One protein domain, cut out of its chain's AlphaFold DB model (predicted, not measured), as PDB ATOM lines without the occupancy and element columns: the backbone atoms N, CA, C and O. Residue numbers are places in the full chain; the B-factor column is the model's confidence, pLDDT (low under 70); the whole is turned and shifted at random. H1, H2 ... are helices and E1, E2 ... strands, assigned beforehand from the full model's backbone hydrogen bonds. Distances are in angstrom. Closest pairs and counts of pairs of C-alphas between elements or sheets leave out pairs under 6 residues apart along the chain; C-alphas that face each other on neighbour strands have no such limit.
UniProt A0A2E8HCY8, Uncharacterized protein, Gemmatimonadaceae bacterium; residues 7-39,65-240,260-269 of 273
ATOM      1  N   ASP A   7     143.284 150.719 216.999       90.56
ATOM      2  CA  ASP A   7     142.987 151.339 215.709       90.56
ATOM      3  C   ASP A   7     141.486 151.289 215.403       90.56
ATOM      4  O   ASP A   7     140.908 152.304 214.999       90.56
ATOM      5  N   GLY A   8     140.827 150.162 215.692       92.75
ATOM      6  CA  GLY A   8     139.375 150.023 215.591       92.75
ATOM      7  C   GLY A   8     138.634 150.997 216.509       92.75
ATOM      8  O   GLY A   8     137.714 151.690 216.072       92.75
ATOM      9  N   ARG A   9     139.073 151.140 217.767       94.88
ATOM     10  CA  ARG A   9     138.466 152.109 218.699       94.88
ATOM     11  C   ARG A   9     138.671 153.558 218.256       94.88
ATOM     12  O   ARG A   9     137.742 154.362 218.330       94.88
ATOM     13  N   ARG A  10     139.846 153.892 217.714       94.12
ATOM     14  CA  ARG A  10     140.113 155.225 217.155       94.12
ATOM     15  C   ARG A  10     139.258 155.524 215.922       94.12
ATOM     16  O   ARG A  10     138.817 156.662 215.759       94.12
ATOM     17  N   ALA A  11     139.017 154.534 215.062       95.06
ATOM     18  CA  ALA A  11     138.119 154.676 213.917       95.06
ATOM     19  C   ALA A  11     136.677 154.976 214.359       95.06
ATOM     20  O   ALA A  11     136.060 155.887 213.814       95.06
ATOM     21  N   ILE A  12     136.185 154.299 215.402       96.94
ATOM     22  CA  ILE A  12     134.864 154.572 215.994       96.94
ATOM     23  C   ILE A  12     134.792 155.987 216.573       96.94
ATOM     24  O   ILE A  12     133.848 156.723 216.294       96.94
ATOM     25  N   LEU A  13     135.790 156.416 217.353       96.38
ATOM     26  CA  LEU A  13     135.777 157.767 217.925       96.38
ATOM     27  C   LEU A  13     135.743 158.855 216.843       96.38
ATOM     28  O   LEU A  13     135.053 159.856 217.010       96.38
ATOM     29  N   ARG A  14     136.407 158.645 215.697       95.94
ATOM     30  CA  ARG A  14     136.340 159.579 214.559       95.94
ATOM     31  C   ARG A  14     134.931 159.762 214.010       95.94
ATOM     32  O   ARG A  14     134.658 160.816 213.456       95.94
ATOM     33  N   THR A  15     134.031 158.801 214.151       95.81
ATOM     34  CA  THR A  15     132.665 158.931 213.618       95.81
ATOM     35  C   THR A  15     131.653 159.384 214.663       95.81
ATOM     36  O   THR A  15     130.538 159.745 214.300       95.81
ATOM     37  N   ARG A  16     132.027 159.399 215.947       96.50
ATOM     38  CA  ARG A  16     131.157 159.793 217.061       96.50
ATOM     39  C   ARG A  16     131.193 161.294 217.328       96.50
ATOM     40  O   ARG A  16     132.195 161.969 217.083       96.50
ATOM     41  N   LEU A  17     130.104 161.806 217.893       96.06
ATOM     42  CA  LEU A  17     130.107 163.059 218.644       96.06
ATOM     43  C   LEU A  17     130.411 162.716 220.105       96.06
ATOM     44  O   LEU A  17     129.641 162.005 220.737       96.06
ATOM     45  N   PHE A  18     131.513 163.208 220.661       97.38
ATOM     46  CA  PHE A  18     131.873 162.912 222.047       97.38
ATOM     47  C   PHE A  18     132.596 164.072 222.716       97.38
ATOM     48  O   PHE A  18     133.164 164.947 222.052       97.38
ATOM     49  N   GLY A  19     132.585 164.056 224.043       98.06
ATOM     50  CA  GLY A  19     133.277 165.050 224.834       98.06
ATOM     51  C   GLY A  19     132.851 165.057 226.288       98.06
ATOM     52  O   GLY A  19     132.357 164.066 226.833       98.06
ATOM     53  N   TYR A  20     133.059 166.215 226.899       98.69
ATOM     54  CA  TYR A  20     132.789 166.455 228.305       98.69
ATOM     55  C   TYR A  20     131.995 167.736 228.491       98.69
ATOM     56  O   TYR A  20     132.021 168.618 227.636       98.69
ATOM     57  N   ALA A  21     131.296 167.858 229.608       98.44
ATOM     58  CA  ALA A  21     130.570 169.067 229.936       98.44
ATOM     59  C   ALA A  21     130.406 169.256 231.438       98.44
ATOM     60  O   ALA A  21     130.286 168.281 232.174       98.44
ATOM     61  N   VAL A  22     130.325 170.505 231.886       98.06
ATOM     62  CA  VAL A  22     129.868 170.840 233.240       98.06
ATOM     63  C   VAL A  22     128.455 171.394 233.177       98.06
ATOM     64  O   VAL A  22     128.198 172.342 232.430       98.06
ATOM     65  N   LEU A  23     127.573 170.811 233.996       97.81
ATOM     66  CA  LEU A  23     126.155 171.171 234.070       97.81
ATOM     67  C   LEU A  23     125.941 172.663 234.363       97.81
ATOM     68  O   LEU A  23     126.747 173.299 235.057       97.81
ATOM     69  N   PHE A  24     124.826 173.224 233.872       97.50
ATOM     70  CA  PHE A  24     124.425 174.572 234.271       97.50
ATOM     71  C   PHE A  24     124.230 174.619 235.780       97.50
ATOM     72  O   PHE A  24     123.741 173.671 236.391       97.50
ATOM     73  N   ARG A  25     124.581 175.753 236.379       95.31
ATOM     74  CA  ARG A  25     124.309 176.004 237.789       95.31
ATOM     75  C   ARG A  25     122.877 176.484 237.950       95.31
ATOM     76  O   ARG A  25     122.458 177.414 237.258       95.31
ATOM     77  N   ALA A  26     122.183 175.931 238.925       95.19
ATOM     78  CA  ALA A  26     120.909 176.455 239.378       95.19
ATOM     79  C   ALA A  26     120.778 176.345 240.898       95.19
ATOM     80  O   ALA A  26     121.497 175.580 241.539       95.19
ATOM     81  N   ARG A  27     119.844 177.102 241.468       93.19
ATOM     82  CA  ARG A  27     119.373 176.930 242.844       93.19
ATOM     83  C   ARG A  27     118.017 176.253 242.821       93.19
ATOM     84  O   ARG A  27     117.149 176.633 242.038       93.19
ATOM     85  N   GLU A  28     117.847 175.258 243.677       87.50
ATOM     86  CA  GLU A  28     116.548 174.633 243.907       87.50
ATOM     87  C   GLU A  28     115.700 175.595 244.755       87.50
ATOM     88  O   GLU A  28     116.005 175.842 245.921       87.50
ATOM     89  N   VAL A  29     114.675 176.201 244.150       85.31
ATOM     90  CA  VAL A  29     113.766 177.148 244.831       85.31
ATOM     91  C   VAL A  29     112.570 176.404 245.431       85.31
ATOM     92  O   VAL A  29     112.013 176.803 246.453       85.31
ATOM     93  N   SER A  30     112.182 175.295 244.805       77.94
ATOM     94  CA  SER A  30     111.222 174.312 245.309       77.94
ATOM     95  C   SER A  30     111.512 172.955 244.664       77.94
ATOM     96  O   SER A  30     112.336 172.872 243.755       77.94
ATOM     97  N   SER A  31     110.791 171.906 245.069       69.19
ATOM     98  CA  SER A  31     110.978 170.540 244.549       69.19
ATOM     99  C   SER A  31     110.849 170.396 243.023       69.19
ATOM    100  O   SER A  31     111.245 169.368 242.479       69.19
ATOM    101  N   ALA A  32     110.294 171.395 242.329       66.38
ATOM    102  CA  ALA A  32     110.096 171.391 240.878       66.38
ATOM    103  C   ALA A  32     110.487 172.721 240.202       66.38
ATOM    104  O   ALA A  32     110.103 172.965 239.057       66.38
ATOM    105  N   ALA A  33     111.207 173.612 240.892       81.12
ATOM    106  CA  ALA A  33     111.591 174.914 240.348       81.12
ATOM    107  C   ALA A  33     113.079 175.196 240.557       81.12
ATOM    108  O   ALA A  33     113.594 175.131 241.675       81.12
ATOM    109  N   TYR A  34     113.740 175.572 239.465       89.50
ATOM    110  CA  TYR A  34     115.163 175.876 239.427       89.50
ATOM    111  C   TYR A  34     115.378 177.308 238.954       89.50
ATOM    112  O   TYR A  34     114.862 177.707 237.908       89.50
ATOM    113  N   GLU A  35     116.169 178.064 239.705       92.81
ATOM    114  CA  GLU A  35     116.618 179.395 239.310       92.81
ATOM    115  C   GLU A  35     118.045 179.306 238.753       92.81
ATOM    116  O   GLU A  35     118.955 178.915 239.492       92.81
ATOM    117  N   PRO A  36     118.279 179.643 237.472       94.69
ATOM    118  CA  PRO A  36     119.617 179.637 236.897       94.69
ATOM    119  C   PRO A  36     120.552 180.601 237.630       94.69
ATOM    120  O   PRO A  36     120.216 181.763 237.857       94.69
ATOM    121  N   VAL A  37     121.770 180.155 237.931       94.69
ATOM    122  CA  VAL A  37     122.829 181.051 238.407       94.69
ATOM    123  C   VAL A  37     123.528 181.648 237.192       94.69
ATOM    124  O   VAL A  37     123.944 180.924 236.289       94.69
ATOM    125  N   HIS A  38     123.677 182.971 237.170       93.56
ATOM    126  CA  HIS A  38     124.406 183.647 236.104       93.56
ATOM    127  C   HIS A  38     125.885 183.233 236.102       93.56
ATOM    128  O   HIS A  38     126.552 183.240 237.139       93.56
ATOM    129  N   VAL A  39     126.394 182.874 234.924       93.44
ATOM    130  CA  VAL A  39     127.789 182.488 234.694       93.44
ATOM    131  C   VAL A  39     128.223 183.092 233.364       93.44
ATOM    132  O   VAL A  39     127.495 182.993 232.376       93.44
ATOM    133  N   SER A  65     132.647 176.481 247.355       63.69
ATOM    134  CA  SER A  65     131.390 175.768 247.564       63.69
ATOM    135  C   SER A  65     130.291 176.772 247.897       63.69
ATOM    136  O   SER A  65     130.374 177.476 248.905       63.69
ATOM    137  N   VAL A  66     129.258 176.841 247.061       68.94
ATOM    138  CA  VAL A  66     128.055 177.623 247.352       68.94
ATOM    139  C   VAL A  66     126.954 176.647 247.739       68.94
ATOM    140  O   VAL A  66     126.515 175.834 246.928       68.94
ATOM    141  N   SER A  67     126.540 176.708 249.004       69.38
ATOM    142  CA  SER A  67     125.482 175.847 249.538       69.38
ATOM    143  C   SER A  67     124.184 175.999 248.734       69.38
ATOM    144  O   SER A  67     123.781 177.119 248.412       69.38
ATOM    145  N   GLY A  68     123.529 174.875 248.431       78.50
ATOM    146  CA  GLY A  68     122.219 174.834 247.771       78.50
ATOM    147  C   GLY A  68     122.234 174.922 246.241       78.50
ATOM    148  O   GLY A  68     121.165 174.969 245.632       78.50
ATOM    149  N   GLU A  69     123.407 174.939 245.602       90.62
ATOM    150  CA  GLU A  69     123.499 174.875 244.142       90.62
ATOM    151  C   GLU A  69     123.492 173.436 243.615       90.62
ATOM    152  O   GLU A  69     124.106 172.531 244.180       90.62
ATOM    153  N   VAL A  70     122.819 173.245 242.482       94.31
ATOM    154  CA  VAL A  70     122.756 171.988 241.735       94.31
ATOM    155  C   VAL A  70     123.278 172.189 240.315       94.31
ATOM    156  O   VAL A  70     123.189 173.278 239.742       94.31
ATOM    157  N   GLY A  71     123.818 171.120 239.739       96.31
ATOM    158  CA  GLY A  71     124.037 170.994 238.307       96.31
ATOM    159  C   GLY A  71     122.760 170.515 237.620       96.31
ATOM    160  O   GLY A  71     122.146 169.559 238.088       96.31
ATOM    161  N   ILE A  72     122.370 171.147 236.516       97.12
ATOM    162  CA  ILE A  72     121.229 170.749 235.683       97.12
ATOM    163  C   ILE A  72     121.567 170.916 234.191       97.12
ATOM    164  O   ILE A  72     122.203 171.894 233.797       97.12
ATOM    165  N   SER A  73     121.198 169.956 233.344       97.75
ATOM    166  CA  SER A  73     121.221 170.131 231.884       97.75
ATOM    167  C   SER A  73     119.939 170.825 231.422       97.75
ATOM    168  O   SER A  73     118.919 170.777 232.114       97.75
ATOM    169  N   VAL A  74     119.927 171.401 230.216       96.69
ATOM    170  CA  VAL A  74     118.624 171.605 229.566       96.69
ATOM    171  C   VAL A  74     117.980 170.228 229.348       96.69
ATOM    172  O   VAL A  74     118.707 169.255 229.127       96.69
ATOM    173  N   PRO A  75     116.651 170.100 229.424       96.81
ATOM    174  CA  PRO A  75     115.973 168.936 228.887       96.81
ATOM    175  C   PRO A  75     116.117 168.905 227.363       96.81
ATOM    176  O   PRO A  75     115.851 169.909 226.698       96.81
ATOM    177  N   PHE A  76     116.526 167.771 226.808       95.25
ATOM    178  CA  PHE A  76     116.706 167.587 225.366       95.25
ATOM    179  C   PHE A  76     116.315 166.172 224.941       95.25
ATOM    180  O   PHE A  76     116.290 165.262 225.767       95.25
ATOM    181  N   GLY A  77     116.029 165.981 223.655       92.38
ATOM    182  CA  GLY A  77     115.750 164.657 223.101       92.38
ATOM    183  C   GLY A  77     116.289 164.446 221.702       92.38
ATOM    184  O   GLY A  77     116.850 165.359 221.087       92.38
ATOM    185  N   ARG A  78     116.104 163.217 221.216       89.81
ATOM    186  CA  ARG A  78     116.535 162.743 219.895       89.81
ATOM    187  C   ARG A  78     115.330 162.272 219.084       89.81
ATOM    188  O   ARG A  78     114.484 161.564 219.623       89.81
ATOM    189  N   CYS A  79     115.274 162.607 217.793       87.94
ATOM    190  CA  CYS A  79     114.152 162.213 216.927       87.94
ATOM    191  C   CYS A  79     114.127 160.722 216.578       87.94
ATOM    192  O   CYS A  79     113.053 160.165 216.389       87.94
ATOM    193  N   GLY A  80     115.290 160.067 216.512       79.56
ATOM    194  CA  GLY A  80     115.364 158.619 216.328       79.56
ATOM    195  C   GLY A  80     115.129 158.112 214.922       79.56
ATOM    196  O   GLY A  80     114.667 156.981 214.778       79.56
ATOM    197  N   LEU A  81     115.443 158.902 213.889       82.62
ATOM    198  CA  LEU A  81     115.426 158.387 212.518       82.62
ATOM    199  C   LEU A  81     116.230 157.081 212.437       82.62
ATOM    200  O   LEU A  81     117.379 157.010 212.875       82.62
ATOM    201  N   SER A  82     115.593 156.040 211.901       79.56
ATOM    202  CA  SER A  82     116.158 154.686 211.807       79.56
ATOM    203  C   SER A  82     116.576 154.074 213.158       79.56
ATOM    204  O   SER A  82     117.469 153.229 213.203       79.56
ATOM    205  N   GLY A  83     115.961 154.504 214.265       82.69
ATOM    206  CA  GLY A  83     116.299 154.061 215.622       82.69
ATOM    207  C   GLY A  83     117.658 154.560 216.125       82.69
ATOM    208  O   GLY A  83     118.206 153.982 217.060       82.69
ATOM    209  N   ARG A  84     118.232 155.595 215.494       85.25
ATOM    210  CA  ARG A  84     119.606 156.066 215.724       85.25
ATOM    211  C   ARG A  84     119.700 157.596 215.810       85.25
ATOM    212  O   ARG A  84     118.791 158.308 215.367       85.25
ATOM    213  N   PRO A  85     120.836 158.118 216.301       91.31
ATOM    214  CA  PRO A  85     121.844 157.439 217.130       91.31
ATOM    215  C   PRO A  85     121.404 157.310 218.591       91.31
ATOM    216  O   PRO A  85     120.587 158.106 219.061       91.31
ATOM    217  N   LEU A  86     122.008 156.375 219.332       93.81
ATOM    218  CA  LEU A  86     121.931 156.377 220.792       93.81
ATOM    219  C   LEU A  86     123.004 157.298 221.386       93.81
ATOM    220  O   LEU A  86     124.075 157.509 220.800       93.81
ATOM    221  N   GLU A  87     122.727 157.837 222.571       95.12
ATOM    222  CA  GLU A  87     123.687 158.627 223.336       95.12
ATOM    223  C   GLU A  87     123.987 157.980 224.688       95.12
ATOM    224  O   GLU A  87     123.098 157.627 225.457       95.12
ATOM    225  N   HIS A  88     125.278 157.842 224.967       96.88
ATOM    226  CA  HIS A  88     125.832 157.219 226.157       96.88
ATOM    227  C   HIS A  88     126.426 158.310 227.037       96.88
ATOM    228  O   HIS A  88     127.350 159.012 226.621       96.88
ATOM    229  N   VAL A  89     125.915 158.453 228.255       97.75
ATOM    230  CA  VAL A  89     126.282 159.532 229.177       97.75
ATOM    231  C   VAL A  89     126.779 158.947 230.493       97.75
ATOM    232  O   VAL A  89     126.206 157.987 230.997       97.75
ATOM    233  N   ARG A  90     127.832 159.522 231.076       98.12
ATOM    234  CA  ARG A  90     128.274 159.215 232.447       98.12
ATOM    235  C   ARG A  90     128.375 160.488 233.259       98.12
ATOM    236  O   ARG A  90     128.868 161.496 232.753       98.12
ATOM    237  N   VAL A  91     127.949 160.412 234.514       97.69
ATOM    238  CA  VAL A  91     128.025 161.517 235.473       97.69
ATOM    239  C   VAL A  91     129.191 161.282 236.429       97.69
ATOM    240  O   VAL A  91     129.386 160.171 236.920       97.69
ATOM    241  N   HIS A  92     129.955 162.340 236.691       97.38
ATOM    242  CA  HIS A  92     131.142 162.360 237.540       97.38
ATOM    243  C   HIS A  92     131.077 163.530 238.524       97.38
ATOM    244  O   HIS A  92     130.403 164.535 238.279       97.38
ATOM    245  N   HIS A  93     131.815 163.412 239.629       95.44
ATOM    246  CA  HIS A  93     132.025 164.486 240.614       95.44
ATOM    247  C   HIS A  93     130.740 164.963 241.317       95.44
ATOM    248  O   HIS A  93     130.693 166.051 241.901       95.44
ATOM    249  N   ALA A  94     129.700 164.131 241.299       94.94
ATOM    250  CA  ALA A  94     128.459 164.356 242.021       94.94
ATOM    251  C   ALA A  94     128.460 163.587 243.353       94.94
ATOM    252  O   ALA A  94     128.988 162.479 243.441       94.94
ATOM    253  N   GLU A  95     127.868 164.173 244.392       94.31
ATOM    254  CA  GLU A  95     127.464 163.428 245.594       94.31
ATOM    255  C   GLU A  95     126.232 162.576 245.302       94.31
ATOM    256  O   GLU A  95     126.130 161.440 245.754       94.31
ATOM    257  N   GLN A  96     125.301 163.144 244.537       95.75
ATOM    258  CA  GLN A  96     124.065 162.513 244.101       95.75
ATOM    259  C   GLN A  96     123.739 163.002 242.698       95.75
ATOM    260  O   GLN A  96     123.929 164.184 242.391       95.75
ATOM    261  N   ALA A  97     123.226 162.119 241.853       97.38
ATOM    262  CA  ALA A  97     122.839 162.460 240.499       97.38
ATOM    263  C   ALA A  97     121.558 161.734 240.096       97.38
ATOM    264  O   ALA A  97     121.270 160.633 240.561       97.38
ATOM    265  N   TRP A  98     120.801 162.362 239.204       97.38
ATOM    266  CA  TRP A  98     119.536 161.858 238.698       97.38
ATOM    267  C   TRP A  98     119.411 162.107 237.204       97.38
ATOM    268  O   TRP A  98     119.925 163.095 236.668       97.38
ATOM    269  N   VAL A  99     118.651 161.233 236.558       97.75
ATOM    270  CA  VAL A  99     118.142 161.439 235.207       97.75
ATOM    271  C   VAL A  99     116.631 161.452 235.270       97.75
ATOM    272  O   VAL A  99     116.008 160.470 235.678       97.75
ATOM    273  N   ASP A 100     116.058 162.583 234.878       96.81
ATOM    274  CA  ASP A 100     114.630 162.709 234.637       96.81
ATOM    275  C   ASP A 100     114.373 162.401 233.164       96.81
ATOM    276  O   ASP A 100     115.040 162.957 232.291       96.81
ATOM    277  N   THR A 101     113.411 161.533 232.887       96.56
ATOM    278  CA  THR A 101     112.999 161.155 231.534       96.56
ATOM    279  C   THR A 101     111.528 161.476 231.363       96.56
ATOM    280  O   THR A 101     110.726 161.146 232.229       96.56
ATOM    281  N   LEU A 102     111.169 162.089 230.243       95.69
ATOM    282  CA  LEU A 102     109.797 162.267 229.796       95.69
ATOM    283  C   LEU A 102     109.627 161.506 228.478       95.69
ATOM    284  O   LEU A 102     110.217 161.879 227.461       95.69
ATOM    285  N   SER A 103     108.838 160.433 228.512       92.44
ATOM    286  CA  SER A 103     108.490 159.614 227.345       92.44
ATOM    287  C   SER A 103     106.973 159.572 227.136       92.44
ATOM    288  O   SER A 103     106.203 160.180 227.886       92.44
ATOM    289  N   LEU A 104     106.523 158.823 226.125       87.38
ATOM    290  CA  LEU A 104     105.099 158.572 225.880       87.38
ATOM    291  C   LEU A 104     104.408 157.813 227.032       87.38
ATOM    292  O   LEU A 104     103.189 157.936 227.209       87.38
ATOM    293  N   ASP A 105     105.180 157.084 227.841       88.62
ATOM    294  CA  ASP A 105     104.700 156.377 229.036       88.62
ATOM    295  C   ASP A 105     104.574 157.301 230.257       88.62
ATOM    296  O   ASP A 105     103.905 156.957 231.232       88.62
ATOM    297  N   GLY A 106     105.155 158.500 230.181       91.75
ATOM    298  CA  GLY A 106     105.105 159.532 231.209       91.75
ATOM    299  C   GLY A 106     106.477 159.886 231.790       91.75
ATOM    300  O   GLY A 106     107.513 159.423 231.304       91.75
ATOM    301  N   PRO A 107     106.506 160.762 232.809       95.38
ATOM    302  CA  PRO A 107     107.732 161.162 233.465       95.38
ATOM    303  C   PRO A 107     108.239 160.061 234.398       95.38
ATOM    304  O   PRO A 107     107.473 159.412 235.109       95.38
ATOM    305  N   SER A 108     109.552 159.903 234.452       95.69
ATOM    306  CA  SER A 108     110.244 159.062 235.423       95.69
ATOM    307  C   SER A 108     111.526 159.745 235.883       95.69
ATOM    308  O   SER A 108     112.134 160.514 235.140       95.69
ATOM    309  N   THR A 109     111.949 159.463 237.111       96.25
ATOM    310  CA  THR A 109     113.231 159.923 237.649       96.25
ATOM    311  C   THR A 109     113.975 158.723 238.198       96.25
ATOM    312  O   THR A 109     113.408 157.918 238.938       96.25
ATOM    313  N   ARG A 110     115.258 158.621 237.857       96.75
ATOM    314  CA  ARG A 110     116.141 157.559 238.333       96.75
ATOM    315  C   ARG A 110     117.411 158.161 238.916       96.75
ATOM    316  O   ARG A 110     117.999 159.050 238.310       96.75
ATOM    317  N   GLU A 111     117.830 157.676 240.079       97.75
ATOM    318  CA  GLU A 111     119.154 157.976 240.633       97.75
ATOM    319  C   GLU A 111     120.237 157.248 239.826       97.75
ATOM    320  O   GLU A 111     120.029 156.120 239.364       97.75
ATOM    321  N   VAL A 112     121.378 157.905 239.624       96.69
ATOM    322  CA  VAL A 112     122.493 157.369 238.837       96.69
ATOM    323  C   VAL A 112     123.766 157.341 239.666       96.69
ATOM    324  O   VAL A 112     124.100 158.312 240.351       96.69
ATOM    325  N   ALA A 113     124.477 156.219 239.600       95.94
ATOM    326  CA  ALA A 113     125.762 156.084 240.271       95.94
ATOM    327  C   ALA A 113     126.870 156.807 239.488       95.94
ATOM    328  O   ALA A 113     126.799 156.976 238.268       95.94
ATOM    329  N   GLU A 114     127.931 157.215 240.186       93.81
ATOM    330  CA  GLU A 114     129.097 157.809 239.532       93.81
ATOM    331  C   GLU A 114     129.723 156.828 238.531       93.81
ATOM    332  O   GLU A 114     129.952 155.657 238.838       93.81
ATOM    333  N   GLY A 115     129.991 157.310 237.315       92.38
ATOM    334  CA  GLY A 115     130.565 156.507 236.235       92.38
ATOM    335  C   GLY A 115     129.605 155.497 235.592       92.38
ATOM    336  O   GLY A 115     129.990 154.846 234.616       92.38
ATOM    337  N   GLU A 116     128.364 155.383 236.076       95.12
ATOM    338  CA  GLU A 116     127.330 154.569 235.440       95.12
ATOM    339  C   GLU A 116     127.070 155.068 234.012       95.12
ATOM    340  O   GLU A 116     126.968 156.271 233.771       95.12
ATOM    341  N   THR A 117     126.974 154.140 233.055       96.12
ATOM    342  CA  THR A 117     126.635 154.488 231.668       96.12
ATOM    343  C   THR A 117     125.127 154.528 231.509       96.12
ATOM    344  O   THR A 117     124.454 153.506 231.621       96.12
ATOM    345  N   ILE A 118     124.618 155.720 231.235       96.12
ATOM    346  CA  ILE A 118     123.210 156.003 231.008       96.12
ATOM    347  C   ILE A 118     122.975 156.044 229.506       96.12
ATOM    348  O   ILE A 118     123.670 156.765 228.789       96.12
ATOM    349  N   LEU A 119     121.986 155.282 229.050       94.88
ATOM    350  CA  LEU A 119     121.542 155.289 227.667       94.88
ATOM    351  C   LEU A 119     120.397 156.286 227.498       94.88
ATOM    352  O   LEU A 119     119.389 156.199 228.197       94.88
ATOM    353  N   VAL A 120     120.556 157.220 226.568       92.88
ATOM    354  CA  VAL A 120     119.498 158.121 226.113       92.88
ATOM    355  C   VAL A 120     118.975 157.581 224.792       92.88
ATOM    356  O   VAL A 120     119.669 157.610 223.771       92.88
ATOM    357  N   GLU A 121     117.753 157.066 224.835       88.50
ATOM    358  CA  GLU A 121     117.081 156.493 223.677       88.50
ATOM    359  C   GLU A 121     116.307 157.564 222.900       88.50
ATOM    360  O   GLU A 121     115.756 158.505 223.492       88.50
ATOM    361  N   PRO A 122     116.218 157.427 221.570       89.38
ATOM    362  CA  PRO A 122     115.355 158.281 220.788       89.38
ATOM    363  C   PRO A 122     113.876 158.180 221.162       89.38
ATOM    364  O   PRO A 122     113.414 157.162 221.667       89.38
ATOM    365  N   GLY A 123     113.127 159.253 220.898       88.25
ATOM    366  CA  GLY A 123     111.708 159.337 221.263       88.25
ATOM    367  C   GLY A 123     111.457 159.700 222.732       88.25
ATOM    368  O   GLY A 123     110.315 159.667 223.189       88.25
ATOM    369  N   SER A 124     112.501 160.081 223.473       91.81
ATOM    370  CA  SER A 124     112.399 160.563 224.851       91.81
ATOM    371  C   SER A 124     113.103 161.908 225.042       91.81
ATOM    372  O   SER A 124     114.019 162.267 224.295       91.81
ATOM    373  N   ILE A 125     112.650 162.670 226.041       96.00
ATOM    374  CA  ILE A 125     113.361 163.845 226.552       96.00
ATOM    375  C   ILE A 125     114.035 163.457 227.856       96.00
ATOM    376  O   ILE A 125     113.377 162.931 228.750       96.00
ATOM    377  N   VAL A 126     115.310 163.792 228.002       96.94
ATOM    378  CA  VAL A 126     116.070 163.573 229.233       96.94
ATOM    379  C   VAL A 126     116.583 164.882 229.809       96.94
ATOM    380  O   VAL A 126     116.905 165.821 229.079       96.94
ATOM    381  N   ARG A 127     116.697 164.930 231.134       97.12
ATOM    382  CA  ARG A 127     117.348 166.001 231.885       97.12
ATOM    383  C   ARG A 127     118.239 165.401 232.961       97.12
ATOM    384  O   ARG A 127     117.773 164.649 233.814       97.12
ATOM    385  N   PHE A 128     119.511 165.776 232.949       97.81
ATOM    386  CA  PHE A 128     120.481 165.363 233.956       97.81
ATOM    387  C   PHE A 128     120.515 166.394 235.076       97.81
ATOM    388  O   PHE A 128     120.587 167.597 234.814       97.81
ATOM    389  N   ARG A 129     120.485 165.930 236.324       96.25
ATOM    390  CA  ARG A 129     120.649 166.767 237.515       96.25
ATOM    391  C   ARG A 129     121.643 166.134 238.470       96.25
ATOM    392  O   ARG A 129     121.738 164.915 238.545       96.25
ATOM    393  N   GLY A 130     122.344 166.943 239.249       95.56
ATOM    394  CA  GLY A 130     123.193 166.419 240.309       95.56
ATOM    395  C   GLY A 130     123.594 167.459 241.336       95.56
ATOM    396  O   GLY A 130     123.697 168.649 241.040       95.56
ATOM    397  N   ARG A 131     123.838 166.992 242.555       95.00
ATOM    398  CA  ARG A 131     124.468 167.773 243.616       95.00
ATOM    399  C   ARG A 131     125.977 167.588 243.496       95.00
ATOM    400  O   ARG A 131     126.436 166.446 243.573       95.00
ATOM    401  N   PRO A 132     126.752 168.652 243.237       94.31
ATOM    402  CA  PRO A 132     128.196 168.524 243.117       94.31
ATOM    403  C   PRO A 132     128.822 168.205 244.476       94.31
ATOM    404  O   PRO A 132     128.297 168.603 245.515       94.31
ATOM    405  N   ARG A 133     129.985 167.551 244.461       91.69
ATOM    406  CA  ARG A 133     130.850 167.479 245.649       91.69
ATOM    407  C   ARG A 133     131.238 168.881 246.134       91.69
ATOM    408  O   ARG A 133     131.286 169.805 245.314       91.69
ATOM    409  N   PRO A 134     131.568 169.064 247.427       88.56
ATOM    410  CA  PRO A 134     131.886 170.377 247.968       88.56
ATOM    411  C   PRO A 134     133.041 171.023 247.198       88.56
ATOM    412  O   PRO A 134     134.102 170.426 247.024       88.56
ATOM    413  N   GLY A 135     132.816 172.245 246.712       86.06
ATOM    414  CA  GLY A 135     133.796 172.990 245.916       86.06
ATOM    415  C   GLY A 135     134.014 172.473 244.487       86.06
ATOM    416  O   GLY A 135     134.983 172.875 243.844       86.06
ATOM    417  N   GLY A 136     133.157 171.585 243.982       91.31
ATOM    418  CA  GLY A 136     133.217 171.053 242.619       91.31
ATOM    419  C   GLY A 136     132.012 171.419 241.759       91.31
ATOM    420  O   GLY A 136     131.128 172.191 242.146       91.31
ATOM    421  N   ARG A 137     131.974 170.841 240.559       95.12
ATOM    422  CA  ARG A 137     130.841 170.896 239.629       95.12
ATOM    423  C   ARG A 137     130.541 169.497 239.116       95.12
ATOM    424  O   ARG A 137     131.426 168.654 239.044       95.12
ATOM    425  N   VAL A 138     129.286 169.261 238.745       96.88
ATOM    426  CA  VAL A 138     128.900 167.995 238.121       96.88
ATOM    427  C   VAL A 138     129.477 167.960 236.712       96.88
ATOM    428  O   VAL A 138     129.117 168.795 235.874       96.88
ATOM    429  N   LEU A 139     130.365 167.000 236.474       98.25
ATOM    430  CA  LEU A 139     130.960 166.733 235.174       98.25
ATOM    431  C   LEU A 139     130.181 165.608 234.495       98.25
ATOM    432  O   LEU A 139     129.799 164.619 235.116       98.25
ATOM    433  N   VAL A 140     129.976 165.741 233.197       98.31
ATOM    434  CA  VAL A 140     129.363 164.732 232.348       98.31
ATOM    435  C   VAL A 140     130.330 164.391 231.228       98.31
ATOM    436  O   VAL A 140     130.896 165.287 230.612       98.31
ATOM    437  N   SER A 141     130.509 163.106 230.942       98.38
ATOM    438  CA  SER A 141     131.127 162.640 229.697       98.38
ATOM    439  C   SER A 141     130.049 162.033 228.811       98.38
ATOM    440  O   SER A 141     129.259 161.227 229.306       98.38
ATOM    441  N   PHE A 142     130.029 162.370 227.527       97.56
ATOM    442  CA  PHE A 142     129.012 161.895 226.588       97.56
ATOM    443  C   PHE A 142     129.642 161.339 225.313       97.56
ATOM    444  O   PHE A 142     130.703 161.794 224.875       97.56
ATOM    445  N   GLN A 143     128.961 160.368 224.710       96.44
ATOM    446  CA  GLN A 143     129.243 159.849 223.377       96.44
ATOM    447  C   GLN A 143     127.932 159.564 222.652       96.44
ATOM    448  O   GLN A 143     127.150 158.727 223.091       96.44
ATOM    449  N   THR A 144     127.702 160.216 221.523       96.06
ATOM    450  CA  THR A 144     126.665 159.843 220.565       96.06
ATOM    451  C   THR A 144     127.283 158.979 219.473       96.06
ATOM    452  O   THR A 144     128.390 159.257 219.007       96.06
ATOM    453  N   GLU A 145     126.581 157.921 219.074       96.19
ATOM    454  CA  GLU A 145     127.098 156.901 218.149       96.19
ATOM    455  C   GLU A 145     127.418 157.428 216.742       96.19
ATOM    456  O   GLU A 145     128.168 156.791 216.007       96.19
ATOM    457  N   ASP A 146     126.932 158.614 216.389       95.12
ATOM    458  CA  ASP A 146     127.336 159.348 215.197       95.12
ATOM    459  C   ASP A 146     127.313 160.872 215.446       95.12
ATOM    460  O   ASP A 146     127.061 161.343 216.561       95.12
ATOM    461  N   ARG A 147     127.596 161.654 214.400       94.06
ATOM    462  CA  ARG A 147     127.596 163.128 214.430       94.06
ATOM    463  C   ARG A 147     126.309 163.774 213.896       94.06
ATOM    464  O   ARG A 147     126.234 165.002 213.869       94.06
ATOM    465  N   SER A 148     125.272 162.999 213.563       92.50
ATOM    466  CA  SER A 148     123.963 163.524 213.136       92.50
ATOM    467  C   SER A 148     123.311 164.522 214.110       92.50
ATOM    468  O   SER A 148     122.593 165.408 213.638       92.50
ATOM    469  N   PRO A 149     123.575 164.506 215.440       91.69
ATOM    470  CA  PRO A 149     123.130 165.571 216.337       91.69
ATOM    471  C   PRO A 149     123.476 166.988 215.897       91.69
ATOM    472  O   PRO A 149     122.714 167.911 216.176       91.69
ATOM    473  N   LEU A 150     124.624 167.163 215.238       90.12
ATOM    474  CA  LEU A 150     125.088 168.467 214.773       90.12
ATOM    475  C   LEU A 150     124.203 169.019 213.646       90.12
ATOM    476  O   LEU A 150     124.171 170.229 213.450       90.12
ATOM    477  N   ALA A 151     123.446 168.149 212.973       89.31
ATOM    478  CA  ALA A 151     122.545 168.481 211.878       89.31
ATOM    479  C   ALA A 151     121.063 168.569 212.302       89.31
ATOM    480  O   ALA A 151     120.197 168.676 211.443       89.31
ATOM    481  N   GLY A 152     120.749 168.521 213.605       86.88
ATOM    482  CA  GLY A 152     119.372 168.674 214.108       86.88
ATOM    483  C   GLY A 152     118.715 167.398 214.642       86.88
ATOM    484  O   GLY A 152     117.557 167.435 215.049       86.88
ATOM    485  N   HIS A 153     119.445 166.278 214.744       89.00
ATOM    486  CA  HIS A 153     118.950 165.071 215.435       89.00
ATOM    487  C   HIS A 153     118.807 165.230 216.956       89.00
ATOM    488  O   HIS A 153     118.383 164.292 217.633       89.00
ATOM    489  N   ALA A 154     119.174 166.382 217.517       91.44
ATOM    490  CA  ALA A 154     118.821 166.771 218.876       91.44
ATOM    491  C   ALA A 154     118.205 168.154 218.915       91.44
ATOM    492  O   ALA A 154     118.680 169.066 218.243       91.44
ATOM    493  N   ALA A 155     117.256 168.320 219.827       92.00
ATOM    494  CA  ALA A 155     116.708 169.615 220.171       92.00
ATOM    495  C   ALA A 155     116.449 169.704 221.682       92.00
ATOM    496  O   ALA A 155     116.132 168.690 222.317       92.00
ATOM    497  N   PRO A 156     116.596 170.899 222.277       94.31
ATOM    498  CA  PRO A 156     116.108 171.142 223.624       94.31
ATOM    499  C   PRO A 156     114.572 171.161 223.617       94.31
ATOM    500  O   PRO A 156     113.941 171.501 222.617       94.31
ATOM    501  N   LEU A 157     113.963 170.821 224.748       95.12
ATOM    502  CA  LEU A 157     112.512 170.829 224.892       95.12
ATOM    503  C   LEU A 157     111.986 172.253 225.119       95.12
ATOM    504  O   LEU A 157     112.366 172.917 226.082       95.12
ATOM    505  N   THR A 158     111.038 172.674 224.288       92.81
ATOM    506  CA  THR A 158     110.231 173.893 224.464       92.81
ATOM    507  C   THR A 158     108.744 173.570 224.329       92.81
ATOM    508  O   THR A 158     108.385 172.503 223.821       92.81
ATOM    509  N   LEU A 159     107.850 174.469 224.751       91.62
ATOM    510  CA  LEU A 159     106.430 174.355 224.394       91.62
ATOM    511  C   LEU A 159     106.213 174.740 222.919       91.62
ATOM    512  O   LEU A 159     107.090 175.313 222.274       91.62
ATOM    513  N   ALA A 160     105.047 174.406 222.365       87.12
ATOM    514  CA  ALA A 160     104.725 174.732 220.976       87.12
ATOM    515  C   ALA A 160     104.794 176.253 220.724       87.12
ATOM    516  O   ALA A 160     104.259 177.038 221.506       87.12
ATOM    517  N   GLY A 161     105.455 176.652 219.632       86.50
ATOM    518  CA  GLY A 161     105.625 178.058 219.247       86.50
ATOM    519  C   GLY A 161     106.625 178.853 220.094       86.50
ATOM    520  O   GLY A 161     106.681 180.072 219.958       86.50
ATOM    521  N   GLN A 162     107.390 178.199 220.974       90.75
ATOM    522  CA  GLN A 162     108.453 178.846 221.741       90.75
ATOM    523  C   GLN A 162     109.825 178.596 221.120       90.75
ATOM    524  O   GLN A 162     110.237 177.444 220.950       90.75
ATOM    525  N   ASP A 163     110.555 179.684 220.891       92.00
ATOM    526  CA  ASP A 163     111.967 179.647 220.528       92.00
ATOM    527  C   ASP A 163     112.850 179.347 221.740       92.00
ATOM    528  O   ASP A 163     112.525 179.671 222.886       92.00
ATOM    529  N   VAL A 164     114.013 178.758 221.474       93.00
ATOM    530  CA  VAL A 164     115.035 178.497 222.488       93.00
ATOM    531  C   VAL A 164     115.886 179.755 222.663       93.00
ATOM    532  O   VAL A 164     116.566 180.152 221.715       93.00
ATOM    533  N   PRO A 165     115.946 180.355 223.864       95.00
ATOM    534  CA  PRO A 165     116.815 181.501 224.093       95.00
ATOM    535  C   PRO A 165     118.296 181.201 223.806       95.00
ATOM    536  O   PRO A 165     118.798 180.091 224.045       95.00
ATOM    537  N   ALA A 166     119.009 182.215 223.311       93.81
ATOM    538  CA  ALA A 166     120.456 182.158 223.120       93.81
ATOM    539  C   ALA A 166     121.206 182.243 224.458       93.81
ATOM    540  O   ALA A 166     122.190 181.534 224.651       93.81
ATOM    541  N   ASP A 167     120.703 183.053 225.394       95.06
ATOM    542  CA  ASP A 167     121.337 183.266 226.692       95.06
ATOM    543  C   ASP A 167     121.215 182.033 227.608       95.06
ATOM    544  O   ASP A 167     120.134 181.444 227.713       95.06
ATOM    545  N   PRO A 168     122.280 181.663 228.348       95.00
ATOM    546  CA  PRO A 168     122.344 180.423 229.126       95.00
ATOM    547  C   PRO A 168     121.260 180.321 230.208       95.00
ATOM    548  O   PRO A 168     120.597 179.293 230.330       95.00
ATOM    549  N   GLY A 169     121.065 181.388 230.990       94.88
ATOM    550  CA  GLY A 169     120.076 181.425 232.070       94.88
ATOM    551  C   GLY A 169     118.638 181.339 231.546       94.88
ATOM    552  O   GLY A 169     117.932 180.391 231.891       94.88
ATOM    553  N   PRO A 170     118.206 182.272 230.675       95.31
ATOM    554  CA  PRO A 170     116.894 182.220 230.035       95.31
ATOM    555  C   PRO A 170     116.621 180.903 229.307       95.31
ATOM    556  O   PRO A 170     115.513 180.378 229.416       95.31
ATOM    557  N   ARG A 171     117.625 180.331 228.624       95.62
ATOM    558  CA  ARG A 171     117.514 179.013 227.989       95.62
ATOM    559  C   ARG A 171     117.146 177.952 229.012       95.62
ATOM    560  O   ARG A 171     116.119 177.301 228.851       95.62
ATOM    561  N   LEU A 172     117.954 177.807 230.064       96.00
ATOM    562  CA  LEU A 172     117.727 176.808 231.105       96.00
ATOM    563  C   LEU A 172     116.355 176.982 231.764       96.00
ATOM    564  O   LEU A 172     115.634 175.997 231.927       96.00
ATOM    565  N   ALA A 173     115.985 178.216 232.116       94.25
ATOM    566  CA  ALA A 173     114.696 178.522 232.732       94.25
ATOM    567  C   ALA A 173     113.523 178.142 231.817       94.25
ATOM    568  O   ALA A 173     112.619 177.427 232.251       94.25
ATOM    569  N   CYS A 174     113.560 178.564 230.549       95.19
ATOM    570  CA  CYS A 174     112.519 178.279 229.562       95.19
ATOM    571  C   CYS A 174     112.337 176.772 229.349       95.19
ATOM    572  O   CYS A 174     111.229 176.251 229.494       95.19
ATOM    573  N   THR A 175     113.427 176.052 229.078       96.00
ATOM    574  CA  THR A 175     113.358 174.619 228.770       96.00
ATOM    575  C   THR A 175     112.959 173.800 229.997       96.00
ATOM    576  O   THR A 175     112.165 172.868 229.900       96.00
ATOM    577  N   THR A 176     113.449 174.174 231.185       95.12
ATOM    578  CA  THR A 176     113.064 173.522 232.448       95.12
ATOM    579  C   THR A 176     111.582 173.738 232.731       95.12
ATOM    580  O   THR A 176     110.886 172.778 233.036       95.12
ATOM    581  N   ALA A 177     111.068 174.961 232.571       93.50
ATOM    582  CA  ALA A 177     109.647 175.242 232.763       93.50
ATOM    583  C   ALA A 177     108.760 174.435 231.797       93.50
ATOM    584  O   ALA A 177     107.729 173.910 232.219       93.50
ATOM    585  N   ALA A 178     109.178 174.283 230.534       95.12
ATOM    586  CA  ALA A 178     108.486 173.438 229.563       95.12
ATOM    587  C   ALA A 178     108.452 171.967 230.010       95.12
ATOM    588  O   ALA A 178     107.379 171.364 230.045       95.12
ATOM    589  N   PHE A 179     109.596 171.412 230.426       95.62
ATOM    590  CA  PHE A 179     109.684 170.044 230.948       95.62
ATOM    591  C   PHE A 179     108.758 169.827 232.143       95.62
ATOM    592  O   PHE A 179     107.924 168.927 232.123       95.62
ATOM    593  N   GLU A 180     108.832 170.702 233.146       94.12
ATOM    594  CA  GLU A 180     107.996 170.616 234.347       94.12
ATOM    595  C   GLU A 180     106.502 170.744 234.025       94.12
ATOM    596  O   GLU A 180     105.670 170.080 234.645       94.12
ATOM    597  N   SER A 181     106.140 171.590 233.056       93.81
ATOM    598  CA  SER A 181     104.755 171.723 232.603       93.81
ATOM    599  C   SER A 181     104.237 170.426 231.988       93.81
ATOM    600  O   SER A 181     103.139 169.993 232.329       93.81
ATOM    601  N   LEU A 182     105.026 169.788 231.123       94.81
ATOM    602  CA  LEU A 182     104.623 168.561 230.434       94.81
ATOM    603  C   LEU A 182     104.629 167.345 231.370       94.81
ATOM    604  O   LEU A 182     103.757 166.491 231.255       94.81
ATOM    605  N   CYS A 183     105.504 167.303 232.377       94.12
ATOM    606  CA  CYS A 183     105.432 166.287 233.434       94.12
ATOM    607  C   CYS A 183     104.092 166.306 234.196       94.12
ATOM    608  O   CYS A 183     103.684 165.279 234.735       94.12
ATOM    609  N   ARG A 184     103.397 167.454 234.246       93.19
ATOM    610  CA  ARG A 184     102.079 167.596 234.892       93.19
ATOM    611  C   ARG A 184     100.893 167.364 233.951       93.19
ATOM    612  O   ARG A 184      99.780 167.190 234.436       93.19
ATOM    613  N   ASP A 185     101.119 167.357 232.641       93.19
ATOM    614  CA  ASP A 185     100.091 167.178 231.613       93.19
ATOM    615  C   ASP A 185     100.521 166.094 230.619       93.19
ATOM    616  O   ASP A 185     101.112 166.376 229.580       93.19
ATOM    617  N   LEU A 186     100.208 164.835 230.933       88.62
ATOM    618  CA  LEU A 186     100.601 163.685 230.110       88.62
ATOM    619  C   LEU A 186     100.002 163.713 228.700       88.62
ATOM    620  O   LEU A 186     100.646 163.280 227.744       88.62
ATOM    621  N   THR A 187      98.773 164.207 228.556       90.88
ATOM    622  CA  THR A 187      98.117 164.303 227.247       90.88
ATOM    623  C   THR A 187      98.818 165.356 226.394       90.88
ATOM    624  O   THR A 187      99.157 165.087 225.238       90.88
ATOM    625  N   GLY A 188      99.090 166.530 226.975       90.88
ATOM    626  CA  GLY A 188      99.881 167.578 226.336       90.88
ATOM    627  C   GLY A 188     101.310 167.132 226.030       90.88
ATOM    628  O   GLY A 188     101.814 167.420 224.946       90.88
ATOM    629  N   ALA A 189     101.937 166.366 226.931       92.62
ATOM    630  CA  ALA A 189     103.261 165.783 226.739       92.62
ATOM    631  C   ALA A 189     103.304 164.891 225.503       92.62
ATOM    632  O   ALA A 189     104.122 165.140 224.626       92.62
ATOM    633  N   ARG A 190     102.394 163.917 225.380       92.19
ATOM    634  CA  ARG A 190     102.341 163.016 224.214       92.19
ATOM    635  C   ARG A 190     102.230 163.785 222.903       92.19
ATOM    636  O   ARG A 190     103.088 163.642 222.042       92.19
ATOM    637  N   SER A 191     101.248 164.683 222.808       92.19
ATOM    638  CA  SER A 191     101.051 165.521 221.617       92.19
ATOM    639  C   SER A 191     102.293 166.362 221.290       92.19
ATOM    640  O   SER A 191     102.715 166.453 220.135       92.19
ATOM    641  N   ARG A 192     102.931 166.952 222.312       93.19
ATOM    642  CA  ARG A 192     104.126 167.775 222.118       93.19
ATOM    643  C   ARG A 192     105.340 166.953 221.693       93.19
ATOM    644  O   ARG A 192     106.069 167.415 220.818       93.19
ATOM    645  N   LEU A 193     105.571 165.795 222.308       93.56
ATOM    646  CA  LEU A 193     106.684 164.908 221.972       93.56
ATOM    647  C   LEU A 193     106.539 164.369 220.549       93.56
ATOM    648  O   LEU A 193     107.485 164.478 219.773       93.56
ATOM    649  N   ASP A 194     105.346 163.894 220.182       91.31
ATOM    650  CA  ASP A 194     105.055 163.415 218.828       91.31
ATOM    651  C   ASP A 194     105.309 164.515 217.792       91.31
ATOM    652  O   ASP A 194     106.007 164.294 216.798       91.31
ATOM    653  N   GLY A 195     104.807 165.729 218.048       90.94
ATOM    654  CA  GLY A 195     105.033 166.883 217.180       90.94
ATOM    655  C   GLY A 195     106.507 167.281 217.082       90.94
ATOM    656  O   GLY A 195     107.006 167.483 215.979       90.94
ATOM    657  N   LEU A 196     107.219 167.348 218.215       91.94
ATOM    658  CA  LEU A 196     108.642 167.707 218.265       91.94
ATOM    659  C   LEU A 196     109.497 166.719 217.470       91.94
ATOM    660  O   LEU A 196     110.303 167.129 216.637       91.94
ATOM    661  N   PHE A 197     109.334 165.419 217.716       92.69
ATOM    662  CA  PHE A 197     110.146 164.409 217.046       92.69
ATOM    663  C   PHE A 197     109.782 164.268 215.569       92.69
ATOM    664  O   PHE A 197     110.684 164.046 214.766       92.69
ATOM    665  N   SER A 198     108.513 164.476 215.195       91.69
ATOM    666  CA  SER A 198     108.093 164.530 213.788       91.69
ATOM    667  C   SER A 198     108.688 165.733 213.055       91.69
ATOM    668  O   SER A 198     109.168 165.591 211.933       91.69
ATOM    669  N   GLU A 199     108.700 166.908 213.687       90.06
ATOM    670  CA  GLU A 199     109.323 168.118 213.137       90.06
ATOM    671  C   GLU A 199     110.826 167.912 212.937       90.06
ATOM    672  O   GLU A 199     111.335 168.099 211.833       90.06
ATOM    673  N   MET A 200     111.526 167.433 213.969       90.81
ATOM    674  CA  MET A 200     112.944 167.094 213.867       90.81
ATOM    675  C   MET A 200     113.187 166.078 212.746       90.81
ATOM    676  O   MET A 200     114.040 166.310 211.895       90.81
ATOM    677  N   ALA A 201     112.419 164.984 212.708       91.69
ATOM    678  CA  ALA A 201     112.513 163.956 211.673       91.69
ATOM    679  C   ALA A 201     112.292 164.524 210.265       91.69
ATOM    680  O   ALA A 201     113.016 164.146 209.351       91.69
ATOM    681  N   SER A 202     111.355 165.457 210.083       90.44
ATOM    682  CA  SER A 202     111.129 166.122 208.796       90.44
ATOM    683  C   SER A 202     112.292 167.021 208.383       90.44
ATOM    684  O   SER A 202     112.568 167.133 207.193       90.44
ATOM    685  N   VAL A 203     112.960 167.675 209.337       84.94
ATOM    686  CA  VAL A 203     114.128 168.528 209.061       84.94
ATOM    687  C   VAL A 203     115.336 167.686 208.649       84.94
ATOM    688  O   VAL A 203     116.099 168.089 207.773       84.94
ATOM    689  N   VAL A 204     115.515 166.517 209.269       88.44
ATOM    690  CA  VAL A 204     116.724 165.694 209.095       88.44
ATOM    691  C   VAL A 204     116.562 164.489 208.162       88.44
ATOM    692  O   VAL A 204     117.571 163.964 207.696       88.44
ATOM    693  N   GLY A 205     115.331 164.075 207.847       83.81
ATOM    694  CA  GLY A 205     115.005 162.833 207.130       83.81
ATOM    695  C   GLY A 205     115.646 162.696 205.757       83.81
ATOM    696  O   GLY A 205     116.151 161.627 205.423       83.81
ATOM    697  N   ASP A 206     115.699 163.794 205.008       85.00
ATOM    698  CA  ASP A 206     116.255 163.828 203.651       85.00
ATOM    699  C   ASP A 206     117.649 164.474 203.597       85.00
ATOM    700  O   ASP A 206     118.145 164.803 202.520       85.00
ATOM    701  N   SER A 207     118.297 164.690 204.749       91.12
ATOM    702  CA  SER A 207     119.599 165.360 204.806       91.12
ATOM    703  C   SER A 207     120.728 164.430 204.333       91.12
ATOM    704  O   SER A 207     121.043 163.445 205.013       91.12
ATOM    705  N   PRO A 208     121.432 164.753 203.226       91.69
ATOM    706  CA  PRO A 208     122.574 163.958 202.773       91.69
ATOM    707  C   PRO A 208     123.728 163.963 203.783       91.69
ATOM    708  O   PRO A 208     124.519 163.023 203.841       91.69
ATOM    709  N   GLU A 209     123.840 165.025 204.585       91.69
ATOM    710  CA  GLU A 209     124.850 165.127 205.635       91.69
ATOM    711  C   GLU A 209     124.591 164.127 206.762       91.69
ATOM    712  O   GLU A 209     125.522 163.452 207.204       91.69
ATOM    713  N   VAL A 210     123.329 164.000 207.179       92.50
ATOM    714  CA  VAL A 210     122.895 163.013 208.171       92.50
ATOM    715  C   VAL A 210     123.140 161.605 207.650       92.50
ATOM    716  O   VAL A 210     123.798 160.825 208.336       92.50
ATOM    717  N   ALA A 211     122.684 161.302 206.430       92.19
ATOM    718  CA  ALA A 211     122.886 159.991 205.816       92.19
ATOM    719  C   ALA A 211     124.378 159.622 205.777       92.19
ATOM    720  O   ALA A 211     124.778 158.566 206.258       92.19
ATOM    721  N   ARG A 212     125.234 160.551 205.333       93.00
ATOM    722  CA  ARG A 212     126.690 160.357 205.319       93.00
ATOM    723  C   ARG A 212     127.270 160.129 206.716       93.00
ATOM    724  O   ARG A 212     128.155 159.291 206.872       93.00
ATOM    725  N   ALA A 213     126.827 160.879 207.726       93.31
ATOM    726  CA  ALA A 213     127.294 160.693 209.099       93.31
ATOM    727  C   ALA A 213     126.924 159.300 209.632       93.31
ATOM    728  O   ALA A 213     127.757 158.649 210.267       93.31
ATOM    729  N   GLN A 214     125.711 158.831 209.329       93.62
ATOM    730  CA  GLN A 214     125.242 157.501 209.710       93.62
ATOM    731  C   GLN A 214     125.989 156.387 208.968       93.62
ATOM    732  O   GLN A 214     126.398 155.408 209.592       93.62
ATOM    733  N   ASP A 215     126.248 156.552 207.670       95.00
ATOM    734  CA  ASP A 215     127.005 155.588 206.864       95.00
ATOM    735  C   ASP A 215     128.453 155.451 207.346       95.00
ATOM    736  O   ASP A 215     128.978 154.338 207.464       95.00
ATOM    737  N   LEU A 216     129.106 156.573 207.672       95.31
ATOM    738  CA  LEU A 216     130.452 156.570 208.246       95.31
ATOM    739  C   LEU A 216     130.470 155.840 209.593       95.31
ATOM    740  O   LEU A 216     131.323 154.978 209.806       95.31
ATOM    741  N   ALA A 217     129.517 156.145 210.476       95.56
ATOM    742  CA  ALA A 217     129.397 155.497 211.778       95.56
ATOM    743  C   ALA A 217     129.121 153.991 211.661       95.56
ATOM    744  O   ALA A 217     129.753 153.204 212.369       95.56
ATOM    745  N   ALA A 218     128.245 153.580 210.742       95.56
ATOM    746  CA  ALA A 218     127.978 152.172 210.461       95.56
ATOM    747  C   ALA A 218     129.230 151.458 209.934       95.56
ATOM    748  O   ALA A 218     129.595 150.397 210.429       95.56
ATOM    749  N   THR A 219     129.938 152.069 208.982       96.31
ATOM    750  CA  THR A 219     131.169 151.503 208.405       96.31
ATOM    751  C   THR A 219     132.272 151.340 209.453       96.31
ATOM    752  O   THR A 219     133.024 150.369 209.412       96.31
ATOM    753  N   ALA A 220     132.363 152.264 210.412       95.62
ATOM    754  CA  ALA A 220     133.323 152.192 211.511       95.62
ATOM    755  C   ALA A 220     132.926 151.199 212.621       95.62
ATOM    756  O   ALA A 220     133.725 150.968 213.527       95.62
ATOM    757  N   GLY A 221     131.721 150.619 212.583       95.88
ATOM    758  CA  GLY A 221     131.210 149.738 213.639       95.88
ATOM    759  C   GLY A 221     130.742 150.484 214.896       95.88
ATOM    760  O   GLY A 221     130.775 149.941 216.005       95.88
ATOM    761  N   SER A 222     130.380 151.763 214.764       95.69
ATOM    762  CA  SER A 222     130.059 152.624 215.904       95.69
ATOM    763  C   SER A 222     128.767 152.211 216.616       95.69
ATOM    764  O   SER A 222     128.709 152.282 217.843       95.69
ATOM    765  N   TYR A 223     127.752 151.747 215.885       94.62
ATOM    766  CA  TYR A 223     126.469 151.340 216.474       94.62
ATOM    767  C   TYR A 223     126.563 149.991 217.198       94.62
ATOM    768  O   TYR A 223     125.885 149.755 218.191       94.62
ATOM    769  N   GLU A 224     127.453 149.112 216.747       94.06
ATOM    770  CA  GLU A 224     127.736 147.811 217.354       94.06
ATOM    771  C   GLU A 224     128.604 147.952 218.610       94.06
ATOM    772  O   GLU A 224     128.585 147.096 219.497       94.06
ATOM    773  N   ALA A 225     129.374 149.038 218.690       92.81
ATOM    774  CA  ALA A 225     130.245 149.328 219.814       92.81
ATOM    775  C   ALA A 225     129.492 149.855 221.047       92.81
ATOM    776  O   ALA A 225     129.994 149.706 222.156       92.81
ATOM    777  N   GLY A 226     128.316 150.476 220.900       89.19
ATOM    778  CA  GLY A 226     127.520 150.980 222.029       89.19
ATOM    779  C   GLY A 226     128.317 151.831 223.039       89.19
ATOM    780  O   GLY A 226     129.225 152.582 222.671       89.19
ATOM    781  N   GLY A 227     128.008 151.698 224.330       87.00
ATOM    782  CA  GLY A 227     128.618 152.463 225.428       87.00
ATOM    783  C   GLY A 227     129.900 151.859 226.010       87.00
ATOM    784  O   GLY A 227     130.099 151.918 227.226       87.00
ATOM    785  N   LEU A 228     130.743 151.221 225.186       91.88
ATOM    786  CA  LEU A 228     131.947 150.516 225.647       91.88
ATOM    787  C   LEU A 228     132.823 151.394 226.569       91.88
ATOM    788  O   LEU A 228     133.265 152.465 226.143       91.88
ATOM    789  N   PRO A 229     133.164 150.935 227.794       93.81
ATOM    790  CA  PRO A 229     134.002 151.699 228.720       93.81
ATOM    791  C   PRO A 229     135.344 152.142 228.138       93.81
ATOM    792  O   PRO A 229     135.735 153.284 228.344       93.81
ATOM    793  N   ALA A 230     135.979 151.289 227.331       94.88
ATOM    794  CA  ALA A 230     137.254 151.598 226.693       94.88
ATOM    795  C   ALA A 230     137.195 152.843 225.790       94.88
ATOM    796  O   ALA A 230     138.184 153.555 225.687       94.88
ATOM    797  N   LEU A 231     136.045 153.153 225.175       96.12
ATOM    798  CA  LEU A 231     135.903 154.371 224.368       96.12
ATOM    799  C   LEU A 231     135.884 155.630 225.241       96.12
ATOM    800  O   LEU A 231     136.343 156.682 224.805       96.12
ATOM    801  N   PHE A 232     135.340 155.555 226.460       96.81
ATOM    802  CA  PHE A 232     135.426 156.656 227.423       96.81
ATOM    803  C   PHE A 232     136.855 156.820 227.944       96.81
ATOM    804  O   PHE A 232     137.306 157.951 228.102       96.81
ATOM    805  N   ASP A 233     137.577 155.717 228.155       96.06
ATOM    806  CA  ASP A 233     138.984 155.752 228.564       96.06
ATOM    807  C   ASP A 233     139.878 156.345 227.461       96.06
ATOM    808  O   ASP A 233     140.709 157.211 227.738       96.06
ATOM    809  N   ASP A 234     139.660 155.952 226.203       96.44
ATOM    810  CA  ASP A 234     140.369 156.509 225.047       96.44
ATOM    811  C   ASP A 234     140.063 158.013 224.880       96.44
ATOM    812  O   ASP A 234     140.977 158.806 224.656       96.44
ATOM    813  N   ALA A 235     138.802 158.437 225.053       96.38
ATOM    814  CA  ALA A 235     138.433 159.856 225.040       96.38
ATOM    815  C   ALA A 235     139.084 160.634 226.197       96.38
ATOM    816  O   ALA A 235     139.575 161.748 226.000       96.38
ATOM    817  N   ARG A 236     139.155 160.038 227.395       97.69
ATOM    818  CA  ARG A 236     139.840 160.622 228.559       97.69
ATOM    819  C   ARG A 236     141.329 160.808 228.297       97.69
ATOM    820  O   ARG A 236     141.882 161.832 228.685       97.69
ATOM    821  N   ALA A 237     141.972 159.872 227.601       97.00
ATOM    822  CA  ALA A 237     143.388 159.969 227.247       97.00
ATOM    823  C   ALA A 237     143.708 161.163 226.321       97.00
ATOM    824  O   ALA A 237     144.855 161.605 226.264       97.00
ATOM    825  N   MET A 238     142.708 161.727 225.632       97.25
ATOM    826  CA  MET A 238     142.876 162.919 224.791       97.25
ATOM    827  C   MET A 238     142.954 164.228 225.595       97.25
ATOM    828  O   MET A 238     143.406 165.245 225.063       97.25
ATOM    829  N   LEU A 239     142.559 164.224 226.873       98.19
ATOM    830  CA  LEU A 239     142.587 165.384 227.772       98.19
ATOM    831  C   LEU A 239     144.004 165.671 228.299       98.19
ATOM    832  O   LEU A 239     144.290 165.615 229.494       98.19
ATOM    833  N   THR A 240     144.917 165.989 227.386       97.94
ATOM    834  CA  THR A 240     146.269 166.439 227.742       97.94
ATOM    835  C   THR A 240     146.239 167.830 228.394       97.94
ATOM    836  O   THR A 240     145.303 168.598 228.149       97.94
ATOM    837  N   MET A 260     123.938 171.882 225.506       93.19
ATOM    838  CA  MET A 260     122.828 171.163 226.169       93.19
ATOM    839  C   MET A 260     123.121 170.887 227.651       93.19
ATOM    840  O   MET A 260     122.270 171.032 228.524       93.19
ATOM    841  N   PHE A 261     124.368 170.539 227.942       94.06
ATOM    842  CA  PHE A 261     124.839 170.255 229.288       94.06
ATOM    843  C   PHE A 261     125.448 171.477 229.979       94.06
ATOM    844  O   PHE A 261     126.079 171.286 230.994       94.06
ATOM    845  N   GLY A 262     125.335 172.706 229.464       95.50
ATOM    846  CA  GLY A 262     126.061 173.855 230.023       95.50
ATOM    847  C   GLY A 262     127.322 174.167 229.234       95.50
ATOM    848  O   GLY A 262     127.232 174.444 228.038       95.50
ATOM    849  N   ALA A 263     128.483 174.167 229.888       97.81
ATOM    850  CA  ALA A 263     129.762 174.374 229.206       97.81
ATOM    851  C   ALA A 263     130.239 173.034 228.645       97.81
ATOM    852  O   ALA A 263     130.337 172.072 229.404       97.81
ATOM    853  N   VAL A 264     130.506 172.957 227.342       98.25
ATOM    854  CA  VAL A 264     130.784 171.700 226.636       98.25
ATOM    855  C   VAL A 264     132.146 171.767 225.957       98.25
ATOM    856  O   VAL A 264     132.433 172.728 225.252       98.25
ATOM    857  N   ALA A 265     132.944 170.716 226.123       98.38
ATOM    858  CA  ALA A 265     134.184 170.472 225.406       98.38
ATOM    859  C   ALA A 265     134.007 169.291 224.439       98.38
ATOM    860  O   ALA A 265     134.171 168.135 224.853       98.38
ATOM    861  N   PRO A 266     133.635 169.539 223.169       97.12
ATOM    862  CA  PRO A 266     133.660 168.502 222.148       97.12
ATOM    863  C   PRO A 266     135.109 168.104 221.848       97.12
ATOM    864  O   PRO A 266     135.960 168.956 221.610       97.12
ATOM    865  N   LEU A 267     135.395 166.803 221.841       97.50
ATOM    866  CA  LEU A 267     136.751 166.297 221.594       97.50
ATOM    867  C   LEU A 267     136.917 165.654 220.216       97.50
ATOM    868  O   LEU A 267     138.045 165.445 219.777       97.50
ATOM    869  N   PHE A 268     135.822 165.389 219.502       95.25
ATOM    870  CA  PHE A 268     135.876 164.863 218.137       95.25
ATOM    871  C   PHE A 268     136.722 165.704 217.156       95.25
ATOM    872  O   PHE A 268     137.386 165.082 216.325       95.25
ATOM    873  N   PRO A 269     136.825 167.053 217.266       95.75
ATOM    874  CA  PRO A 269     137.677 167.836 216.366       95.75
ATOM    875  C   PRO A 269     139.169 167.520 216.502       95.75
ATOM    876  O   PRO A 269     139.934 167.761 215.581       95.75
TER     877      PRO A 269
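What this domain is: This is residues 7 to 39, 65 to 240 and 260 to 269 of the 273 residues of an uncharacterized protein of Gemmatimonadaceae bacterium (UniProt A0A2E8HCY8). The model is a sandwich, two strongly twisted sheets partly face to face, and the larger curls round helix H3. The long helix H4 runs from the end of H3 toward H5, while H5, H6 and H7 gather round H1, with H7 over the smaller sheet. The larger sheet runs E3 E2 E4 E10 E7 E8, with the small pair E5 and E12 beside it, and the smaller E9 E6 E11 E1 E13, their neighbours antiparallel. The 219 printed residues have seven named helices and thirteen named strands, in the order H1, E1 to E11, H2, E12, H3 to H7, E13, class mixed. The whole is compact, radius of gyration of the C-alphas 16.9 A, spanning 48 by 41 by 30 A.

How they stand to each other: H1, residues 7 to 15, leads to E1, residues 17 to 22. E1 has as neighbours E11, residues 139 to 144, with N 21 and O 140 2.8 A apart, and E13, residues 262 to 266, with N 20 and O 265 3.0 A apart. E1 runs on at 55 degrees into E2, residues 24 to 30, which forms a hairpin with E3, residues 33 to 36; N 27 and O 35 are 2.8 A apart. E4, residues 69 to 72, is the next strand. E5, residues 76 to 78, and E12, residues 154 to 156, are neighbours; N 77 and O 155 are 3.0 A apart. E6, residues 87 to 92, is an inner strand with E9, residues 118 to 120, and E11 as neighbours; N 89 and O 118 are 2.9 A apart, and N 90 and O 141 2.8 A. E7, residues 94 to 103, forms a hairpin with E8, residues 106 to 112, and is the neighbour of E10, residues 125 to 132; N 100 and O 127 are 2.9 A apart. H3, residues 168 to 184, is on the larger sheet at a height of 6.8 A. H4, residues 186 to 204, only grazes it and only just touches H3, only at the corner, with 3 pairs of C-alphas within 8 A, Leu 182 and Ala 189 closest at 4.8 A. H5, residues 208 to 219, touches H2, residues 148 to 151, with residues 209 to 214 alone. H1 touches H6, residues 222 to 225, and H7, residues 229 to 237, which is on the smaller sheet. O i to N i+4 pairs are within hydrogen-bond range throughout H3, H4, H5 and H7, and in 4 of 5 in H1; H2 and H6 are too short.

Where its parts are: H1 begins at C-alpha 7 (142.987, 151.339, 215.709); E13 ends at C-alpha 266 (133.660, 168.502, 222.148). H4 measures 26.6 A, E7 25.2 A.

The domain as a whole: Cuts at 40 to 64 and 241 to 259 leave C-alpha gaps of 15.0 A and 24.0 A. The E12 to H3 link is long. Residues 31 to 32 and 65 to 67 have pLDDT under 70.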